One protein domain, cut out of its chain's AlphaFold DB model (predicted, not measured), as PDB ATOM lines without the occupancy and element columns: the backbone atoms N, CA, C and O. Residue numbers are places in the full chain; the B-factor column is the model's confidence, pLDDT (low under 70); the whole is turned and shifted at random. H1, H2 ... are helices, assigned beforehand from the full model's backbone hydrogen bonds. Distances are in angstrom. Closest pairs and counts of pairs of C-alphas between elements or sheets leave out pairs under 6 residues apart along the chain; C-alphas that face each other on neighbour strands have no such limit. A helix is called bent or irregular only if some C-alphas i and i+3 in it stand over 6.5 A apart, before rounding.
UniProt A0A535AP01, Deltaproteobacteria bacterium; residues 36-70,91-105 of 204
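What this domain is: This is residues 36 to 70 and 91 to 105 of the 204 residues of a protein of Deltaproteobacteria bacterium (UniProt A0A535AP01). One long helix, H1, makes the length of the model, and a short helix, H2, meets it near its last residues at nearly a right angle, so that the two make an L. Residues 38 to 45, of which 40 to 45 belong to H1, and residues 47 to 57 of H1 stick out free. The printed part has 50 residues with two named helices, H1 then H2, and no named strand; its class is all helix. It is extended, with a radius of gyration of the C-alphas of 15.4 A, and spans 50 by 19 by 11 A.

How they stand to each other: H1, residues 40 to 64, touches H2, residues 91 to 100, with its residues 59 to 63 alone. Their closest C-alphas, those of Gly 62 and Ala 94, are 5.1 A apart. Their lines are about perpendicular, at 81 degrees. H2 is irregular: C-alphas 91 and 94 are 7.0 A apart. Every O i to N i+4 pair is within hydrogen-bond range in H1, and 5 of 6 are in H2.

Where its parts are: H1 runs 36.1 A from C-alpha 40 at (29.142, -60.208, 188.282) to C-alpha 64 at (55.423, -77.589, 170.576). H2 measures 15.5 A and ends at C-alpha 100 at (42.028, -80.605, 160.157).

The domain as a whole: The C-alphas farthest apart, those of Thr 38 and Asp 70, are 50.1 A apart. Residues 71 to 90 are not printed, and C-alphas 70 and 91 are 12.1 A apart across this cut, which lies in the link from H1 to H2. Mean pLDDT of the printed part is 81.8; residues 36 to 41 are under 70.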
ATOM      1  N   VAL A  36      37.059 -53.383 190.020       54.72
ATOM      2  CA  VAL A  36      37.086 -54.167 188.776       54.72
ATOM      3  C   VAL A  36      36.482 -55.557 189.022       54.72
ATOM      4  O   VAL A  36      35.799 -56.088 188.151       54.72
ATOM      5  N   PHE A  37      36.618 -56.095 190.241       54.12
ATOM      6  CA  PHE A  37      36.078 -57.405 190.637       54.12
ATOM      7  C   PHE A  37      34.711 -57.368 191.349       54.12
ATOM      8  O   PHE A  37      34.234 -58.411 191.781       54.12
ATOM      9  N   THR A  38      34.043 -56.215 191.478       57.69
ATOM     10  CA  THR A  38      32.758 -56.118 192.213       57.69
ATOM     11  C   THR A  38      31.498 -56.356 191.380       57.69
ATOM     12  O   THR A  38      30.416 -56.437 191.953       57.69
ATOM     13  N   SER A  39      31.580 -56.446 190.049       61.84
ATOM     14  CA  SER A  39      30.403 -56.701 189.205       61.84
ATOM     15  C   SER A  39      30.409 -58.139 188.691       61.84
ATOM     16  O   SER A  39      31.398 -58.599 188.128       61.84
ATOM     17  N   ALA A  40      29.279 -58.844 188.806       66.94
ATOM     18  CA  ALA A  40      29.142 -60.208 188.282       66.94
ATOM     19  C   ALA A  40      29.502 -60.308 186.783       66.94
ATOM     20  O   ALA A  40      30.059 -61.307 186.333       66.94
ATOM     21  N   ARG A  41      29.251 -59.240 186.007       67.94
ATOM     22  CA  ARG A  41      29.582 -59.180 184.574       67.94
ATOM     23  C   ARG A  41      31.083 -59.060 184.302       67.94
ATOM     24  O   ARG A  41      31.553 -59.654 183.337       67.94
ATOM     25  N   THR A  42      31.840 -58.343 185.134       70.00
ATOM     26  CA  THR A  42      33.300 -58.238 184.965       70.00
ATOM     27  C   THR A  42      34.009 -59.511 185.412       70.00
ATOM     28  O   THR A  42      34.988 -59.896 184.781       70.00
ATOM     29  N   TYR A  43      33.478 -60.221 186.416       73.12
ATOM     30  CA  TYR A  43      33.962 -61.556 186.782       73.12
ATOM     31  C   TYR A  43      33.764 -62.557 185.640       73.12
ATOM     32  O   TYR A  43      34.700 -63.260 185.273       73.12
ATOM     33  N   ALA A  44      32.580 -62.565 185.019       76.50
ATOM     34  CA  ALA A  44      32.312 -63.418 183.864       76.50
ATOM     35  C   ALA A  44      33.259 -63.111 182.689       76.50
ATOM     36  O   ALA A  44      33.821 -64.027 182.100       76.50
ATOM     37  N   GLN A  45      33.492 -61.833 182.374       78.19
ATOM     38  CA  GLN A  45      34.429 -61.435 181.314       78.19
ATOM     39  C   GLN A  45      35.880 -61.816 181.633       78.19
ATOM     40  O   GLN A  45      36.574 -62.347 180.770       78.19
ATOM     41  N   ALA A  46      36.336 -61.588 182.867       79.06
ATOM     42  CA  ALA A  46      37.674 -61.978 183.302       79.06
ATOM     43  C   ALA A  46      37.860 -63.504 183.274       79.06
ATOM     44  O   ALA A  46      38.900 -63.982 182.824       79.06
ATOM     45  N   ALA A  47      36.840 -64.265 183.681       85.38
ATOM     46  CA  ALA A  47      36.837 -65.722 183.606       85.38
ATOM     47  C   ALA A  47      36.922 -66.218 182.154       85.38
ATOM     48  O   ALA A  47      37.712 -67.113 181.871       85.38
ATOM     49  N   TRP A  48      36.185 -65.603 181.222       87.25
ATOM     50  CA  TRP A  48      36.276 -65.932 179.795       87.25
ATOM     51  C   TRP A  48      37.659 -65.645 179.210       87.25
ATOM     52  O   TRP A  48      38.191 -66.482 178.489       87.25
ATOM     53  N   ILE A  49      38.268 -64.503 179.542       89.12
ATOM     54  CA  ILE A  49      39.625 -64.164 179.084       89.12
ATOM     55  C   ILE A  49      40.648 -65.157 179.646       89.12
ATOM     56  O   ILE A  49      41.496 -65.643 178.903       89.12
ATOM     57  N   ALA A  50      40.552 -65.491 180.935       89.62
ATOM     58  CA  ALA A  50      41.434 -66.468 181.565       89.62
ATOM     59  C   ALA A  50      41.270 -67.867 180.948       89.62
ATOM     60  O   ALA A  50      42.267 -68.523 180.651       89.62
ATOM     61  N   ALA A  51      40.032 -68.298 180.693       91.56
ATOM     62  CA  ALA A  51      39.746 -69.568 180.035       91.56
ATOM     63  C   ALA A  51      40.311 -69.606 178.607       91.56
ATOM     64  O   ALA A  51      40.950 -70.579 178.221       91.56
ATOM     65  N   LEU A  52      40.139 -68.527 177.840       93.12
ATOM     66  CA  LEU A  52      40.649 -68.425 176.474       93.12
ATOM     67  C   LEU A  52      42.184 -68.412 176.448       93.12
ATOM     68  O   LEU A  52      42.789 -69.086 175.617       93.12
ATOM     69  N   GLY A  53      42.816 -67.733 177.411       91.62
ATOM     70  CA  GLY A  53      44.264 -67.787 177.621       91.62
ATOM     71  C   GLY A  53      44.758 -69.196 177.959       91.62
ATOM     72  O   GLY A  53      45.712 -69.669 177.347       91.62
ATOM     73  N   ALA A  54      44.078 -69.904 178.864       91.50
ATOM     74  CA  ALA A  54      44.417 -71.282 179.217       91.50
ATOM     75  C   ALA A  54      44.284 -72.239 178.020       91.50
ATOM     76  O   ALA A  54      45.165 -73.070 177.800       91.50
ATOM     77  N   ILE A  55      43.234 -72.080 177.205       89.62
ATOM     78  CA  ILE A  55      43.052 -72.831 175.955       89.62
ATOM     79  C   ILE A  55      44.217 -72.563 174.997       89.62
ATOM     80  O   ILE A  55      44.770 -73.503 174.430       89.62
ATOM     81  N   PHE A  56      44.633 -71.304 174.844       88.81
ATOM     82  CA  PHE A  56      45.747 -70.949 173.967       88.81
ATOM     83  C   PHE A  56      47.083 -71.518 174.465       88.81
ATOM     84  O   PHE A  56      47.868 -72.023 173.668       88.81
ATOM     85  N   CYS A  57      47.327 -71.511 175.780       89.56
ATOM     86  CA  CYS A  57      48.496 -72.165 176.371       89.56
ATOM     87  C   CYS A  57      48.481 -73.678 176.132       89.56
ATOM     88  O   CYS A  57      49.510 -74.245 175.772       89.56
ATOM     89  N   PHE A  58      47.323 -74.326 176.285       85.44
ATOM     90  CA  PHE A  58      47.174 -75.757 176.030       85.44
ATOM     91  C   PHE A  58      47.433 -76.093 174.553       85.44
ATOM     92  O   PHE A  58      48.206 -77.000 174.256       85.44
ATOM     93  N   LEU A  59      46.876 -75.300 173.632       84.56
ATOM     94  CA  LEU A  59      47.143 -75.381 172.192       84.56
ATOM     95  C   LEU A  59      48.617 -75.179 171.857       84.56
ATOM     96  O   LEU A  59      49.183 -75.972 171.111       84.56
ATOM     97  N   SER A  60      49.248 -74.157 172.431       85.25
ATOM     98  CA  SER A  60      50.664 -73.874 172.213       85.25
ATOM     99  C   SER A  60      51.543 -75.014 172.717       85.25
ATOM    100  O   SER A  60      52.477 -75.407 172.027       85.25
ATOM    101  N   PHE A  61      51.246 -75.567 173.893       86.56
ATOM    102  CA  PHE A  61      51.985 -76.705 174.429       86.56
ATOM    103  C   PHE A  61      51.838 -77.934 173.527       86.56
ATOM    104  O   PHE A  61      52.833 -78.560 173.167       86.56
ATOM    105  N   GLY A  62      50.611 -78.234 173.091       84.25
ATOM    106  CA  GLY A  62      50.352 -79.326 172.156       84.25
ATOM    107  C   GLY A  62      51.023 -79.134 170.793       84.25
ATOM    108  O   GLY A  62      51.431 -80.116 170.183       84.25
ATOM    109  N   ALA A  63      51.164 -77.895 170.315       82.81
ATOM    110  CA  ALA A  63      51.869 -77.594 169.070       82.81
ATOM    111  C   ALA A  63      53.383 -77.833 169.186       82.81
ATOM    112  O   ALA A  63      53.998 -78.313 168.241       82.81
ATOM    113  N   ILE A  64      53.974 -77.497 170.337       83.44
ATOM    114  CA  ILE A  64      55.423 -77.589 170.576       83.44
ATOM    115  C   ILE A  64      55.852 -79.034 170.853       83.44
ATOM    116  O   ILE A  64      56.873 -79.484 170.334       83.44
ATOM    117  N   GLU A  65      55.079 -79.764 171.659       82.81
ATOM    118  CA  GLU A  65      55.385 -81.147 172.057       82.81
ATOM    119  C   GLU A  65      54.638 -82.203 171.237       82.81
ATOM    120  O   GLU A  65      54.636 -83.392 171.573       82.81
ATOM    121  N   GLY A  66      53.975 -81.762 170.170       84.06
ATOM    122  CA  GLY A  66      53.164 -82.606 169.317       84.06
ATOM    123  C   GLY A  66      53.986 -83.644 168.558       84.06
ATOM    124  O   GLY A  66      55.090 -83.365 168.097       84.06
ATOM    125  N   ILE A  67      53.418 -84.838 168.394       85.19
ATOM    126  CA  ILE A  67      53.990 -85.913 167.567       85.19
ATOM    127  C   ILE A  67      53.227 -85.998 166.252       85.19
ATOM    128  O   ILE A  67      52.011 -85.779 166.219       85.19
ATOM    129  N   HIS A  68      53.929 -86.331 165.168       81.56
ATOM    130  CA  HIS A  68      53.304 -86.491 163.862       81.56
ATOM    131  C   HIS A  68      52.176 -87.541 163.907       81.56
ATOM    132  O   HIS A  68      52.355 -88.618 164.480       81.56
ATOM    133  N   PRO A  69      50.976 -87.252 163.360       74.94
ATOM    134  CA  PRO A  69      49.822 -88.145 163.482       74.94
ATOM    135  C   PRO A  69      50.099 -89.558 162.963       74.94
ATOM    136  O   PRO A  69      49.714 -90.530 163.619       74.94
ATOM    137  N   ASP A  70      50.825 -89.623 161.847       73.12
ATOM    138  CA  ASP A  70      51.156 -90.845 161.110       73.12
ATOM    139  C   ASP A  70      52.483 -91.466 161.596       73.12
ATOM    140  O   ASP A  70      52.986 -92.412 161.005       73.12
ATOM    141  N   ARG A  91      49.751 -86.472 172.871       80.56
ATOM    142  CA  ARG A  91      50.626 -85.627 172.038       80.56
ATOM    143  C   ARG A  91      50.215 -85.516 170.558       80.56
ATOM    144  O   ARG A  91      50.665 -84.598 169.883       80.56
ATOM    145  N   LYS A  92      49.339 -86.382 170.032       84.69
ATOM    146  CA  LYS A  92      48.839 -86.289 168.645       84.69
ATOM    147  C   LYS A  92      47.635 -85.344 168.479       84.69
ATOM    148  O   LYS A  92      47.282 -85.029 167.342       84.69
ATOM    149  N   TRP A  93      46.986 -84.886 169.560       84.88
ATOM    150  CA  TRP A  93      45.730 -84.118 169.468       84.88
ATOM    151  C   TRP A  93      45.906 -82.786 168.728       84.88
ATOM    152  O   TRP A  93      45.129 -82.482 167.820       84.88
ATOM    153  N   ALA A  94      46.936 -82.009 169.075       87.94
ATOM    154  CA  ALA A  94      47.117 -80.679 168.508       87.94
ATOM    155  C   ALA A  94      47.546 -80.757 167.039       87.94
ATOM    156  O   ALA A  94      46.885 -80.116 166.221       87.94
ATOM    157  N   PRO A  95      48.525 -81.597 166.638       87.81
ATOM    158  CA  PRO A  95      48.840 -81.770 165.223       87.81
ATOM    159  C   PRO A  95      47.665 -82.259 164.372       87.81
ATOM    160  O   PRO A  95      47.460 -81.746 163.274       87.81
ATOM    161  N   LYS A  96      46.839 -83.186 164.882       86.12
ATOM    162  CA  LYS A  96      45.607 -83.616 164.192       86.12
ATOM    163  C   LYS A  96      44.632 -82.456 163.993       86.12
ATOM    164  O   LYS A  96      44.090 -82.298 162.903       86.12
ATOM    165  N   MET A  97      44.429 -81.640 165.025       87.62
ATOM    166  CA  MET A  97      43.561 -80.466 164.950       87.62
ATOM    167  C   MET A  97      44.097 -79.432 163.948       87.62
ATOM    168  O   MET A  97      43.333 -78.940 163.122       87.62
ATOM    169  N   PHE A  98      45.400 -79.134 163.974       86.94
ATOM    170  CA  PHE A  98      46.032 -78.236 163.006       86.94
ATOM    171  C   PHE A  98      45.868 -78.745 161.567       86.94
ATOM    172  O   PHE A  98      45.457 -77.987 160.688       86.94
ATOM    173  N   ARG A  99      46.071 -80.047 161.333       85.00
ATOM    174  CA  ARG A  99      45.872 -80.658 160.011       85.00
ATOM    175  C   ARG A  99      44.417 -80.561 159.548       85.00
ATOM    176  O   ARG A  99      44.174 -80.287 158.378       85.00
ATOM    177  N   ALA A 100      43.455 -80.725 160.459       84.75
ATOM    178  CA  ALA A 100      42.028 -80.605 160.157       84.75
ATOM    179  C   ALA A 100      41.625 -79.193 159.693       84.75
ATOM    180  O   ALA A 100      40.683 -79.057 158.914       84.75
ATOM    181  N   ILE A 101      42.350 -78.153 160.120       87.62
ATOM    182  CA  ILE A 101      42.166 -76.772 159.641       87.62
ATOM    183  C   ILE A 101      43.099 -76.412 158.467       87.62
ATOM    184  O   ILE A 101      43.182 -75.245 158.090       87.62
ATOM    185  N   GLY A 102      43.796 -77.395 157.885       85.88
ATOM    186  CA  GLY A 102      44.672 -77.220 156.721       85.88
ATOM    187  C   GLY A 102      46.088 -76.722 157.030       85.88
ATOM    188  O   GLY A 102      46.795 -76.323 156.110       85.88
ATOM    189  N   TYR A 103      46.521 -76.738 158.294       86.12
ATOM    190  CA  TYR A 103      47.861 -76.316 158.709       86.12
ATOM    191  C   TYR A 103      48.725 -77.520 159.115       86.12
ATOM    192  O   TYR A 103      48.328 -78.309 159.972       86.12
ATOM    193  N   ASN A 104      49.924 -77.659 158.537       86.25
ATOM    194  CA  ASN A 104      50.903 -78.651 158.987       86.25
ATOM    195  C   ASN A 104      51.851 -78.005 160.013       86.25
ATOM    196  O   ASN A 104      52.556 -77.062 159.654       86.25
ATOM    197  N   PRO A 105      51.872 -78.461 161.280       87.06
ATOM    198  CA  PRO A 105      52.752 -77.886 162.295       87.06
ATOM    199  C   PRO A 105      54.222 -78.305 162.146       87.06
ATOM    200  O   PRO A 105      55.073 -77.707 162.800       87.06
TER     201      PRO A 105